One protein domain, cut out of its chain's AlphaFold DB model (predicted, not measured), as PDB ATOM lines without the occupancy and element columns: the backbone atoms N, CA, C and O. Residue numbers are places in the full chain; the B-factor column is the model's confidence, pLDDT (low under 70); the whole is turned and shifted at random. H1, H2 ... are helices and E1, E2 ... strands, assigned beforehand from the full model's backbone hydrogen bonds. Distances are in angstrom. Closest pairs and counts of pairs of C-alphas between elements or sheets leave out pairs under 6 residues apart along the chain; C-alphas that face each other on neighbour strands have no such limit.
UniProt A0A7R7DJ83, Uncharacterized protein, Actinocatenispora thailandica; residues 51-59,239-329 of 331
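This is residues 51 to 59 and 239 to 329 of the 331 residues of an uncharacterized protein of Actinocatenispora thailandica (UniProt A0A7R7DJ83). A strongly twisted sheet of four strands runs through a rounded body, with H4 packed slantwise over one face and H2 on the opposite face. H3 only grazes the sheet, and H1 is off it, following directly on E1. The printed part has 100 residues with four named helices and four named strands, in the order E1 H1 H2 E2 H3 E3 H4 E4; the class is mixed, helices and strands. The sheet runs E1 E4 E2 E3 and is mixed, parallel but for the antiparallel pair E1 and E4. The whole is compact, with a radius of gyration of the C-alphas of 11.8 A and spans of 29 by 28 by 25 A.

Begin at residues 51 to 52, a short stretch paired antiparallel with residues 242 to 243 of E1. Find C-alpha 239 at (194.273, 256.951, 298.088); from there E1, residues 239 to 244, runs 16.7 A. H1, residues 245 to 251, spans 10.0 A, and H2, residues 256 to 263, 9.8 A. E2, residues 265 to 272, runs 17.6 A and bends by 59 degrees at residue 268. Next come H3, residues 283 to 290, 10.1 A, and E3, residues 294 to 299, 13.3 A. H4, residues 305 to 312, spans 10.3 A; E4, residues 318 to 322, runs 12.8 A to C-alpha 322 at (195.062, 261.703, 298.287).

Start in the sheet, where E1 and E4 are antiparallel, with N 240 and O 321 2.8 A apart, within hydrogen-bond range. E4 and E2 are parallel, N 271 to O 318 at 2.8 A, and E2 and E3 are parallel, N 298 to O 270 at 2.8 A. E2, H3, E3 form a strand-helix-strand unit, two parallel neighbour strands with a helix between along the chain; its crossover is right-handed. E3, H4, E4 form a split one, with E2 between the strands in the sheet, also right-handed. H4 lies over E4 at a height over the sheet of 7.6 A, the closest C-alphas being those of Ser 307 and Ser 319, 6.1 A apart. H2 is on the opposite face, at a height of 10.3 A. H2 and H3 only just touch, with 3 pairs of C-alphas within 8 A, the closest being Ser 257 and Tyr 290 at 6.1 A. In H1, H2, H3 and H4 every O i to N i+4 pair is within hydrogen-bond range.

The two C-alphas farthest apart, of Lys 266 and Ala 329, are 30.7 A apart. Residues 60 to 238 are not printed, and C-alphas 59 and 239 stand 9.3 A apart across the cut. No link is long; E2 to H3, 10 residues, is short. The mean pLDDT of the printed part is 95.4, and no printed residue is under 70.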
ATOM      1  N   VAL A  51     201.277 265.442 289.937       96.56
ATOM      2  CA  VAL A  51     200.141 264.872 289.207       96.56
ATOM      3  C   VAL A  51     199.869 263.471 289.736       96.56
ATOM      4  O   VAL A  51     200.805 262.740 290.065       96.56
ATOM      5  N   VAL A  52     198.598 263.086 289.819       96.25
ATOM      6  CA  VAL A  52     198.194 261.713 290.145       96.25
ATOM      7  C   VAL A  52     198.105 260.892 288.865       96.25
ATOM      8  O   VAL A  52     197.566 261.349 287.859       96.25
ATOM      9  N   LEU A  53     198.628 259.669 288.913       97.12
ATOM     10  CA  LEU A  53     198.449 258.698 287.842       97.12
ATOM     11  C   LEU A  53     197.070 258.051 287.954       97.12
ATOM     12  O   LEU A  53     196.661 257.638 289.038       97.12
ATOM     13  N   LYS A  54     196.374 257.914 286.825       95.88
ATOM     14  CA  LYS A  54     195.081 257.227 286.767       95.88
ATOM     15  C   LYS A  54     195.227 255.771 287.224       95.88
ATOM     16  O   LYS A  54     196.041 255.032 286.667       95.88
ATOM     17  N   ASP A  55     194.393 255.364 288.177       96.25
ATOM     18  CA  ASP A  55     194.247 253.980 288.637       96.25
ATOM     19  C   ASP A  55     193.383 253.168 287.653       96.25
ATOM     20  O   ASP A  55     192.202 252.910 287.865       96.25
ATOM     21  N   ASP A  56     193.961 252.805 286.508       96.38
ATOM     22  CA  ASP A  56     193.256 252.215 285.364       96.38
ATOM     23  C   ASP A  56     192.869 250.729 285.514       96.38
ATOM     24  O   ASP A  56     192.134 250.195 284.688       96.38
ATOM     25  N   LYS A  57     193.325 250.068 286.579       95.75
ATOM     26  CA  LYS A  57     192.915 248.719 287.010       95.75
ATOM     27  C   LYS A  57     192.221 248.710 288.367       95.75
ATOM     28  O   LYS A  57     192.085 247.630 288.960       95.75
ATOM     29  N   HIS A  58     191.768 249.871 288.843       93.75
ATOM     30  CA  HIS A  58     190.839 249.940 289.963       93.75
ATOM     31  C   HIS A  58     191.403 249.262 291.227       93.75
ATOM     32  O   HIS A  58     190.856 248.283 291.752       93.75
ATOM     33  N   LEU A  59     192.595 249.683 291.652       93.88
ATOM     34  CA  LEU A  59     193.195 249.247 292.906       93.88
ATOM     35  C   LEU A  59     192.438 249.813 294.105       93.88
ATOM     36  O   LEU A  59     192.212 249.069 295.057       93.88
ATOM     37  N   ASN A 239     192.855 257.162 298.333       93.31
ATOM     38  CA  ASN A 239     194.273 256.951 298.088       93.31
ATOM     39  C   ASN A 239     194.569 257.111 296.594       93.31
ATOM     40  O   ASN A 239     193.861 256.614 295.731       93.31
ATOM     41  N   ALA A 240     195.677 257.753 296.285       95.56
ATOM     42  CA  ALA A 240     196.148 257.970 294.933       95.56
ATOM     43  C   ALA A 240     197.663 257.796 294.898       95.56
ATOM     44  O   ALA A 240     198.326 257.810 295.935       95.56
ATOM     45  N   PHE A 241     198.246 257.673 293.707       97.75
ATOM     46  CA  PHE A 241     199.701 257.660 293.575       97.75
ATOM     47  C   PHE A 241     200.169 258.784 292.670       97.75
ATOM     48  O   PHE A 241     199.830 258.850 291.485       97.75
ATOM     49  N   GLY A 242     200.945 259.679 293.268       97.31
ATOM     50  CA  GLY A 242     201.447 260.875 292.625       97.31
ATOM     51  C   GLY A 242     202.887 260.748 292.164       97.31
ATOM     52  O   GLY A 242     203.712 260.097 292.809       97.31
ATOM     53  N   VAL A 243     203.184 261.448 291.078       98.38
ATOM     54  CA  VAL A 243     204.529 261.726 290.564       98.38
ATOM     55  C   VAL A 243     204.679 263.237 290.348       98.38
ATOM     56  O   VAL A 243     203.707 263.985 290.458       98.38
ATOM     57  N   THR A 244     205.881 263.724 290.038       98.25
ATOM     58  CA  THR A 244     206.028 265.102 289.539       98.25
ATOM     59  C   THR A 244     205.586 265.188 288.076       98.25
ATOM     60  O   THR A 244     205.679 264.210 287.327       98.25
ATOM     61  N   LYS A 245     205.127 266.361 287.631       97.00
ATOM     62  CA  LYS A 245     204.763 266.588 286.221       97.00
ATOM     63  C   LYS A 245     205.959 266.359 285.291       97.00
ATOM     64  O   LYS A 245     205.822 265.797 284.207       97.00
ATOM     65  N   GLU A 246     207.147 266.724 285.753       97.75
ATOM     66  CA  GLU A 246     208.430 266.518 285.092       97.75
ATOM     67  C   GLU A 246     208.774 265.025 284.974       97.75
ATOM     68  O   GLU A 246     209.233 264.584 283.918       97.75
ATOM     69  N   PHE A 247     208.496 264.219 286.008       98.44
ATOM     70  CA  PHE A 247     208.604 262.758 285.939       98.44
ATOM     71  C   PHE A 247     207.642 262.182 284.897       98.44
ATOM     72  O   PHE A 247     208.062 261.421 284.020       98.44
ATOM     73  N   ALA A 248     206.362 262.565 284.975       98.19
ATOM     74  CA  ALA A 248     205.317 262.106 284.065       98.19
ATOM     75  C   ALA A 248     205.667 262.416 282.604       98.19
ATOM     76  O   ALA A 248     205.576 261.535 281.750       98.19
ATOM     77  N   ALA A 249     206.155 263.626 282.321       97.88
ATOM     78  CA  ALA A 249     206.589 264.035 280.987       97.88
ATOM     79  C   ALA A 249     207.832 263.264 280.514       97.88
ATOM     80  O   ALA A 249     207.850 262.750 279.392       97.88
ATOM     81  N   LYS A 250     208.857 263.136 281.369       98.12
ATOM     82  CA  LYS A 250     210.110 262.443 281.033       98.12
ATOM     83  C   LYS A 250     209.880 260.978 280.676       98.12
ATOM     84  O   LYS A 250     210.434 260.495 279.691       98.12
ATOM     85  N   TYR A 251     209.075 260.278 281.470       98.12
ATOM     86  CA  TYR A 251     208.816 258.847 281.294       98.12
ATOM     87  C   TYR A 251     207.528 258.553 280.515       98.12
ATOM     88  O   TYR A 251     207.238 257.393 280.221       98.12
ATOM     89  N   LYS A 252     206.794 259.598 280.109       97.88
ATOM     90  CA  LYS A 252     205.528 259.529 279.367       97.88
ATOM     91  C   LYS A 252     204.508 258.633 280.074       97.88
ATOM     92  O   LYS A 252     204.030 257.670 279.477       97.88
ATOM     93  N   VAL A 253     204.242 258.896 281.349       98.19
ATOM     94  CA  VAL A 253     203.298 258.117 282.169       98.19
ATOM     95  C   VAL A 253     202.150 258.995 282.647       98.19
ATOM     96  O   VAL A 253     202.362 260.113 283.109       98.19
ATOM     97  N   SER A 254     200.941 258.467 282.532       97.88
ATOM     98  CA  SER A 254     199.685 259.080 282.969       97.88
ATOM     99  C   SER A 254     198.796 258.096 283.732       97.88
ATOM    100  O   SER A 254     197.912 258.518 284.474       97.88
ATOM    101  N   THR A 255     199.058 256.790 283.610       98.44
ATOM    102  CA  THR A 255     198.354 255.727 284.340       98.44
ATOM    103  C   THR A 255     199.303 254.859 285.163       98.44
ATOM    104  O   THR A 255     200.518 254.823 284.924       98.44
ATOM    105  N   LEU A 256     198.751 254.123 286.129       98.31
ATOM    106  CA  LEU A 256     199.500 253.130 286.895       98.31
ATOM    107  C   LEU A 256     199.985 251.980 286.004       98.31
ATOM    108  O   LEU A 256     201.126 251.546 286.159       98.31
ATOM    109  N   SER A 257     199.209 251.525 285.017       98.38
ATOM    110  CA  SER A 257     199.705 250.512 284.068       98.38
ATOM    111  C   SER A 257     200.879 251.009 283.224       98.38
ATOM    112  O   SER A 257     201.844 250.269 283.023       98.38
ATOM    113  N   GLU A 258     200.848 252.258 282.749       98.38
ATOM    114  CA  GLU A 258     201.971 252.841 282.003       98.38
ATOM    115  C   GLU A 258     203.219 252.967 282.876       98.38
ATOM    116  O   GLU A 258     204.328 252.674 282.419       98.38
ATOM    117  N   PHE A 259     203.042 253.365 284.137       98.25
ATOM    118  CA  PHE A 259     204.124 253.390 285.111       98.25
ATOM    119  C   PHE A 259     204.703 251.994 285.331       98.25
ATOM    120  O   PHE A 259     205.916 251.829 285.248       98.25
ATOM    121  N   ALA A 260     203.870 250.974 285.543       96.81
ATOM    122  CA  ALA A 260     204.342 249.603 285.716       96.81
ATOM    123  C   ALA A 260     205.138 249.121 284.490       96.81
ATOM    124  O   ALA A 260     206.217 248.546 284.626       96.81
ATOM    125  N   ALA A 261     204.663 249.417 283.279       96.50
ATOM    126  CA  ALA A 261     205.335 249.008 282.050       96.50
ATOM    127  C   ALA A 261     206.708 249.679 281.848       96.50
ATOM    128  O   ALA A 261     207.632 249.045 281.340       96.50
ATOM    129  N   LYS A 262     206.856 250.956 282.226       96.75
ATOM    130  CA  LYS A 262     208.050 251.767 281.906       96.75
ATOM    131  C   LYS A 262     209.020 251.925 283.071       96.75
ATOM    132  O   LYS A 262     210.217 252.104 282.858       96.75
ATOM    133  N   CYS A 263     208.505 251.871 284.290       96.81
ATOM    134  CA  CYS A 263     209.201 252.268 285.503       96.81
ATOM    135  C   CYS A 263     209.344 251.139 286.517       96.81
ATOM    136  O   CYS A 263     209.704 251.399 287.656       96.81
ATOM    137  N   ASN A 264     209.148 249.879 286.142       92.19
ATOM    138  CA  ASN A 264     209.497 248.765 287.019       92.19
ATOM    139  C   ASN A 264     211.013 248.565 287.087       92.19
ATOM    140  O   ASN A 264     211.663 248.313 286.068       92.19
ATOM    141  N   GLY A 265     211.595 248.665 288.285       92.56
ATOM    142  CA  GLY A 265     213.006 248.338 288.457       92.56
ATOM    143  C   GLY A 265     213.730 249.001 289.621       92.56
ATOM    144  O   GLY A 265     213.153 249.671 290.478       92.56
ATOM    145  N   LYS A 266     215.049 248.790 289.636       94.62
ATOM    146  CA  LYS A 266     215.946 249.112 290.758       94.62
ATOM    147  C   LYS A 266     216.039 250.605 291.087       94.62
ATOM    148  O   LYS A 266     216.265 250.949 292.243       94.62
ATOM    149  N   ALA A 267     215.896 251.483 290.096       95.88
ATOM    150  CA  ALA A 267     215.938 252.932 290.281       95.88
ATOM    151  C   ALA A 267     214.617 253.512 290.809       95.88
ATOM    152  O   ALA A 267     214.589 254.666 291.228       95.88
ATOM    153  N   THR A 268     213.537 252.730 290.792       97.62
ATOM    154  CA  THR A 268     212.207 253.199 291.174       97.62
ATOM    155  C   THR A 268     212.026 253.123 292.674       97.62
ATOM    156  O   THR A 268     212.223 252.069 293.286       97.62
ATOM    157  N   ILE A 269     211.634 254.252 293.258       98.25
ATOM    158  CA  ILE A 269     211.483 254.410 294.698       98.25
ATOM    159  C   ILE A 269     210.024 254.733 295.013       98.25
ATOM    160  O   ILE A 269     209.518 255.758 294.553       98.25
ATOM    161  N   LEU A 270     209.376 253.878 295.807       98.44
ATOM    162  CA  LEU A 270     208.033 254.116 296.341       98.44
ATOM    163  C   LEU A 270     208.123 254.878 297.667       98.44
ATOM    164  O   LEU A 270     208.855 254.470 298.566       98.44
ATOM    165  N   GLY A 271     207.372 255.967 297.786       98.06
ATOM    166  CA  GLY A 271     207.113 256.678 299.034       98.06
ATOM    167  C   GLY A 271     205.736 256.343 299.608       98.06
ATOM    168  O   GLY A 271     204.777 256.126 298.867       98.06
ATOM    169  N   GLY A 272     205.619 256.309 300.930       96.94
ATOM    170  CA  GLY A 272     204.328 256.137 301.591       96.94
ATOM    171  C   GLY A 272     204.455 255.953 303.100       96.94
ATOM    172  O   GLY A 272     205.575 255.924 303.621       96.94
ATOM    173  N   PRO A 273     203.326 255.810 303.807       94.56
ATOM    174  CA  PRO A 273     203.319 255.610 305.248       94.56
ATOM    175  C   PRO A 273     203.951 254.262 305.638       94.56
ATOM    176  O   PRO A 273     204.010 253.360 304.797       94.56
ATOM    177  N   PRO A 274     204.466 254.094 306.874       93.19
ATOM    178  CA  PRO A 274     205.242 252.914 307.274       93.19
ATOM    179  C   PRO A 274     204.573 251.562 307.014       93.19
ATOM    180  O   PRO A 274     205.271 250.588 306.754       93.19
ATOM    181  N   GLU A 275     203.245 251.511 307.056       89.88
ATOM    182  CA  GLU A 275     202.427 250.331 306.789       89.88
ATOM    183  C   GLU A 275     202.234 250.025 305.296       89.88
ATOM    184  O   GLU A 275     201.815 248.921 304.961       89.88
ATOM    185  N   CYS A 276     202.526 250.961 304.385       93.56
ATOM    186  CA  CYS A 276     202.293 250.809 302.944       93.56
ATOM    187  C   CYS A 276     202.850 249.506 302.329       93.56
ATOM    188  O   CYS A 276     202.142 248.926 301.498       93.56
ATOM    189  N   PRO A 277     204.043 248.999 302.712       95.19
ATOM    190  CA  PRO A 277     204.565 247.729 302.204       95.19
ATOM    191  C   PRO A 277     203.607 246.543 302.383       95.19
ATOM    192  O   PRO A 277     203.514 245.690 301.503       95.19
ATOM    193  N   ASP A 278     202.845 246.536 303.479       90.50
ATOM    194  CA  ASP A 278     201.982 245.423 303.887       90.50
ATOM    195  C   ASP A 278     200.495 245.668 303.572       90.50
ATOM    196  O   ASP A 278     199.632 244.856 303.906       90.50
ATOM    197  N   ARG A 279     200.152 246.813 302.964       87.38
ATOM    198  CA  ARG A 279     198.760 247.206 302.704       87.38
ATOM    199  C   ARG A 279     198.310 246.816 301.300       87.38
ATOM    200  O   ARG A 279     198.894 247.247 300.303       87.38
ATOM    201  N   ALA A 280     197.174 246.122 301.234       89.94
ATOM    202  CA  ALA A 280     196.510 245.730 299.989       89.94
ATOM    203  C   ALA A 280     196.167 246.917 299.073       89.94
ATOM    204  O   ALA A 280     196.240 246.775 297.863       89.94
ATOM    205  N   PHE A 281     195.860 248.089 299.635       91.44
ATOM    206  CA  PHE A 281     195.588 249.327 298.890       91.44
ATOM    207  C   PHE A 281     196.832 250.221 298.717       91.44
ATOM    208  O   PHE A 281     196.718 251.382 298.339       91.44
ATOM    209  N   CYS A 282     198.029 249.702 299.010       94.19
ATOM    210  CA  CYS A 282     199.297 250.404 298.815       94.19
ATOM    211  C   CYS A 282     200.286 249.525 298.035       94.19
ATOM    212  O   CYS A 282     199.955 249.085 296.931       94.19
ATOM    213  N   GLN A 283     201.481 249.236 298.563       95.88
ATOM    214  CA  GLN A 283     202.509 248.507 297.816       95.88
ATOM    215  C   GLN A 283     202.031 247.116 297.388       95.88
ATOM    216  O   GLN A 283     202.118 246.795 296.206       95.88
ATOM    217  N   GLN A 284     201.467 246.311 298.295       93.94
ATOM    218  CA  GLN A 284     200.992 244.961 297.963       93.94
ATOM    219  C   GLN A 284     199.985 244.975 296.797       93.94
ATOM    220  O   GLN A 284     200.012 244.106 295.924       93.94
ATOM    221  N   GLY A 285     199.119 245.987 296.754       93.75
ATOM    222  CA  GLY A 285     198.174 246.220 295.667       93.75
ATOM    223  C   GLY A 285     198.832 246.576 294.344       93.75
ATOM    224  O   GLY A 285     198.533 245.969 293.316       93.75
ATOM    225  N   LEU A 286     199.768 247.527 294.368       97.00
ATOM    226  CA  LEU A 286     200.559 247.913 293.196       97.00
ATOM    227  C   LEU A 286     201.338 246.717 292.630       97.00
ATOM    228  O   LEU A 286     201.401 246.513 291.417       97.00
ATOM    229  N   GLU A 287     201.892 245.873 293.492       95.38
ATOM    230  CA  GLU A 287     202.612 244.681 293.054       95.38
ATOM    231  C   GLU A 287     201.677 243.608 292.487       95.38
ATOM    232  O   GLU A 287     201.961 243.049 291.431       95.38
ATOM    233  N   SER A 288     200.559 243.322 293.154       94.38
ATOM    234  CA  SER A 288     199.655 242.232 292.758       94.38
ATOM    235  C   SER A 288     198.756 242.580 291.569       94.38
ATOM    236  O   SER A 288     198.587 241.747 290.680       94.38
ATOM    237  N   LYS A 289     198.201 243.799 291.501       95.81
ATOM    238  CA  LYS A 289     197.307 244.226 290.406       95.81
ATOM    239  C   LYS A 289     198.051 244.762 289.184       95.81
ATOM    240  O   LYS A 289     197.646 244.520 288.042       95.81
ATOM    241  N   TYR A 290     199.133 245.504 289.410       96.94
ATOM    242  CA  TYR A 290     199.881 246.159 288.334       96.94
ATOM    243  C   TYR A 290     201.187 245.457 287.982       96.94
ATOM    244  O   TYR A 290     201.774 245.766 286.947       96.94
ATOM    245  N   GLY A 291     201.641 244.502 288.795       94.94
ATOM    246  CA  GLY A 291     202.947 243.879 288.601       94.94
ATOM    247  C   GLY A 291     204.096 244.833 288.913       94.94
ATOM    248  O   GLY A 291     205.199 244.619 288.410       94.94
ATOM    249  N   MET A 292     203.858 245.911 289.673       95.56
ATOM    250  CA  MET A 292     204.906 246.887 289.965       95.56
ATOM    251  C   MET A 292     206.027 246.281 290.805       95.56
ATOM    252  O   MET A 292     205.793 245.381 291.608       95.56
ATOM    253  N   LYS A 293     207.254 246.779 290.620       93.62
ATOM    254  CA  LYS A 293     208.405 246.431 291.464       93.62
ATOM    255  C   LYS A 293     209.269 247.656 291.731       93.62
ATOM    256  O   LYS A 293     209.618 248.395 290.807       93.62
ATOM    257  N   PHE A 294     209.650 247.824 292.994       95.00
ATOM    258  CA  PHE A 294     210.379 248.987 293.492       95.00
ATOM    259  C   PHE A 294     211.731 248.558 294.048       95.00
ATOM    260  O   PHE A 294     211.798 247.685 294.907       95.00
ATOM    261  N   GLY A 295     212.817 249.194 293.609       95.06
ATOM    262  CA  GLY A 295     214.143 248.922 294.168       95.06
ATOM    263  C   GLY A 295     214.299 249.386 295.617       95.06
ATOM    264  O   GLY A 295     215.175 248.901 296.339       95.06
ATOM    265  N   LYS A 296     213.464 250.337 296.051       95.31
ATOM    266  CA  LYS A 296     213.460 250.863 297.415       95.31
ATOM    267  C   LYS A 296     212.075 251.383 297.805       95.31
ATOM    268  O   LYS A 296     211.402 252.025 297.005       95.31
ATOM    269  N   PHE A 297     211.716 251.181 299.066       96.88
ATOM    270  CA  PHE A 297     210.635 251.902 299.733       96.88
ATOM    271  C   PHE A 297     211.219 253.007 300.626       96.88
ATOM    272  O   PHE A 297     212.298 252.830 301.186       96.88
ATOM    273  N   VAL A 298     210.544 254.145 300.764       97.75
ATOM    274  CA  VAL A 298     210.904 255.236 301.679       97.75
ATOM    275  C   VAL A 298     209.686 255.575 302.531       97.75
ATOM    276  O   VAL A 298     208.652 255.976 302.008       97.75
ATOM    277  N   GLN A 299     209.849 255.461 303.849       96.94
ATOM    278  CA  GLN A 299     208.829 255.859 304.818       96.94
ATOM    279  C   GLN A 299     208.640 257.382 304.803       96.94
ATOM    280  O   GLN A 299     209.611 258.131 304.945       96.94
ATOM    281  N   LEU A 300     207.397 257.810 304.613       96.00
ATOM    282  CA  LEU A 300     206.900 259.189 304.590       96.00
ATOM    283  C   LEU A 300     205.543 259.232 305.322       96.00
ATOM    284  O   LEU A 300     205.137 258.246 305.927       96.00
ATOM    285  N   ASP A 301     204.840 260.359 305.291       91.94
ATOM    286  CA  ASP A 301     203.458 260.468 305.764       91.94
ATOM    287  C   ASP A 301     202.452 259.999 304.694       91.94
ATOM    288  O   ASP A 301     202.786 259.875 303.514       91.94
ATOM    289  N   ALA A 302     201.203 259.732 305.086       89.75
ATOM    290  CA  ALA A 302     200.136 259.329 304.169       89.75
ATOM    291  C   ALA A 302     199.655 260.527 303.331       89.75
ATOM    292  O   ALA A 302     198.739 261.244 303.718       89.75
ATOM    293  N   GLY A 303     200.337 260.798 302.216       87.62
ATOM    294  CA  GLY A 303     199.989 261.888 301.303       87.62
ATOM    295  C   GLY A 303     200.264 263.301 301.815       87.62
ATOM    296  O   GLY A 303     199.970 264.262 301.113       87.62
ATOM    297  N   GLY A 304     200.859 263.452 302.998       88.38
ATOM    298  CA  GLY A 304     201.115 264.745 303.623       88.38
ATOM    299  C   GLY A 304     202.369 265.467 303.108       88.38
ATOM    300  O   GLY A 304     202.862 265.263 301.995       88.38
ATOM    301  N   SER A 305     202.879 266.384 303.929       92.00
ATOM    302  CA  SER A 305     204.030 267.233 303.599       92.00
ATOM    303  C   SER A 305     205.293 266.445 303.236       92.00
ATOM    304  O   SER A 305     206.029 266.866 302.340       92.00
ATOM    305  N   GLN A 306     205.552 265.303 303.881       95.50
ATOM    306  CA  GLN A 306     206.757 264.515 303.621       95.50
ATOM    307  C   GLN A 306     206.670 263.794 302.276       95.50
ATOM    308  O   GLN A 306     207.643 263.813 301.524       95.50
ATOM    309  N   SER A 307     205.511 263.227 301.942       96.81
ATOM    310  CA  SER A 307     205.217 262.612 300.645       96.81
ATOM    311  C   SER A 307     205.337 263.624 299.509       96.81
ATOM    312  O   SER A 307     206.084 263.404 298.550       96.81
ATOM    313  N   LYS A 308     204.710 264.797 299.657       95.62
ATOM    314  CA  LYS A 308     204.779 265.884 298.666       95.62
ATOM    315  C   LYS A 308     206.208 266.382 298.469       95.62
ATOM    316  O   LYS A 308     206.676 266.478 297.339       95.62
ATOM    317  N   ASN A 309     206.926 266.678 299.553       96.25
ATOM    318  CA  ASN A 309     208.311 267.146 299.466       96.25
ATOM    319  C   ASN A 309     209.245 266.056 298.939       96.25
ATOM    320  O   ASN A 309     210.165 266.357 298.180       96.25
ATOM    321  N   GLY A 310     209.003 264.794 299.292       97.75
ATOM    322  CA  GLY A 310     209.752 263.653 298.781       97.75
ATOM    323  C   GLY A 310     209.662 263.541 297.262       97.75
ATOM    324  O   GLY A 310     210.685 263.343 296.610       97.75
ATOM    325  N   LEU A 311     208.473 263.743 296.691       98.06
ATOM    326  CA  LEU A 311     208.290 263.827 295.241       98.06
ATOM    327  C   LEU A 311     208.994 265.059 294.662       98.06
ATOM    328  O   LEU A 311     209.842 264.934 293.780       98.06
ATOM    329  N   LYS A 312     208.706 266.249 295.204       97.44
ATOM    330  CA  LYS A 312     209.200 267.521 294.648       97.44
ATOM    331  C   LYS A 312     210.722 267.643 294.640       97.44
ATOM    332  O   LYS A 312     211.296 268.210 293.717       97.44
ATOM    333  N   THR A 313     211.385 267.086 295.649       97.62
ATOM    334  CA  THR A 313     212.852 267.095 295.773       97.62
ATOM    335  C   THR A 313     213.534 265.926 295.060       97.62
ATOM    336  O   THR A 313     214.758 265.840 295.076       97.62
ATOM    337  N   GLY A 314     212.775 265.017 294.435       97.25
ATOM    338  CA  GLY A 314     213.331 263.825 293.792       97.25
ATOM    339  C   GLY A 314     213.870 262.786 294.784       97.25
ATOM    340  O   GLY A 314     214.772 262.021 294.450       97.25
ATOM    341  N   LYS A 315     213.342 262.733 296.012       97.88
ATOM    342  CA  LYS A 315     213.659 261.677 296.992       97.88
ATOM    343  C   LYS A 315     212.968 260.352 296.649       97.88
ATOM    344  O   LYS A 315     213.511 259.291 296.955       97.88
ATOM    345  N   VAL A 316     211.777 260.408 296.049       98.50
ATOM    346  CA  VAL A 316     210.995 259.236 295.616       98.50
ATOM    347  C   VAL A 316     210.476 259.420 294.188       98.50
ATOM    348  O   VAL A 316     210.290 260.550 293.742       98.50
ATOM    349  N   SER A 317     210.271 258.316 293.463       98.44
ATOM    350  CA  SER A 317     209.772 258.331 292.078       98.44
ATOM    351  C   SER A 317     208.256 258.504 292.036       98.44
ATOM    352  O   SER A 317     207.737 259.217 291.185       98.44
ATOM    353  N   ILE A 318     207.566 257.835 292.960       98.50
ATOM    354  CA  ILE A 318     206.112 257.800 293.110       98.50
ATOM    355  C   ILE A 318     205.789 257.731 294.605       98.50
ATOM    356  O   ILE A 318     206.549 257.128 295.364       98.50
ATOM    357  N   SER A 319     204.696 258.349 295.048       98.25
ATOM    358  CA  SER A 319     204.278 258.307 296.455       98.25
ATOM    359  C   SER A 319     202.770 258.209 296.590       98.25
ATOM    360  O   SER A 319     202.048 258.748 295.751       98.25
ATOM    361  N   LEU A 320     202.306 257.576 297.669       97.19
ATOM    362  CA  LEU A 320     200.910 257.679 298.096       97.19
ATOM    363  C   LEU A 320     200.557 259.158 298.346       97.19
ATOM    364  O   LEU A 320     201.276 259.838 299.082       97.19
ATOM    365  N   LEU A 321     199.468 259.623 297.740       95.44
ATOM    366  CA  LEU A 321     198.795 260.910 297.940       95.44
ATOM    367  C   LEU A 321     197.292 260.662 298.164       95.44
ATOM    368  O   LEU A 321     196.846 259.520 298.104       95.44
ATOM    369  N   LEU A 322     196.523 261.728 298.385       93.62
ATOM    370  CA  LEU A 322     195.062 261.703 298.287       93.62
ATOM    371  C   LEU A 322     194.617 262.305 296.950       93.62
ATOM    372  O   LEU A 322     195.246 263.246 296.453       93.62
ATOM    373  N   SER A 323     193.562 261.763 296.346       94.44
ATOM    374  CA  SER A 323     193.066 262.176 295.025       94.44
ATOM    375  C   SER A 323     192.539 263.608 295.000       94.44
ATOM    376  O   SER A 323     192.609 264.255 293.956       94.44
ATOM    377  N   SER A 324     192.047 264.119 296.130       94.75
ATOM    378  CA  SER A 324     191.535 265.483 296.265       94.75
ATOM    379  C   SER A 324     192.555 266.468 296.853       94.75
ATOM    380  O   SER A 324     192.213 267.615 297.157       94.75
ATOM    381  N   ASP A 325     193.819 266.063 297.011       92.56
ATOM    382  CA  ASP A 325     194.819 266.866 297.709       92.56
ATOM    383  C   ASP A 325     195.045 268.240 297.051       92.56
ATOM    384  O   ASP A 325     195.325 268.355 295.856       92.56
ATOM    385  N   ALA A 326     195.013 269.298 297.863       91.88
ATOM    386  CA  ALA A 326     195.235 270.682 297.447       91.88
ATOM    387  C   ALA A 326     196.524 270.915 296.632       91.88
ATOM    388  O   ALA A 326     196.583 271.823 295.801       91.88
ATOM    389  N   ALA A 327     197.575 270.123 296.859       90.06
ATOM    390  CA  ALA A 327     198.846 270.238 296.145       90.06
ATOM    391  C   ALA A 327     198.767 269.789 294.678       90.06
ATOM    392  O   ALA A 327     199.705 270.050 293.923       90.06
ATOM    393  N   LEU A 328     197.667 269.145 294.285       90.94
ATOM    394  CA  LEU A 328     197.343 268.797 292.903       90.94
ATOM    395  C   LEU A 328     196.682 269.966 292.158       90.94
ATOM    396  O   LEU A 328     196.458 269.889 290.949       90.94
ATOM    397  N   ALA A 329     196.375 271.076 292.830       82.56
ATOM    398  CA  ALA A 329     195.826 272.242 292.161       82.56
ATOM    399  C   ALA A 329     196.889 272.880 291.245       82.56
ATOM    400  O   ALA A 329     197.878 273.442 291.713       82.56
TER     401      ALA A 329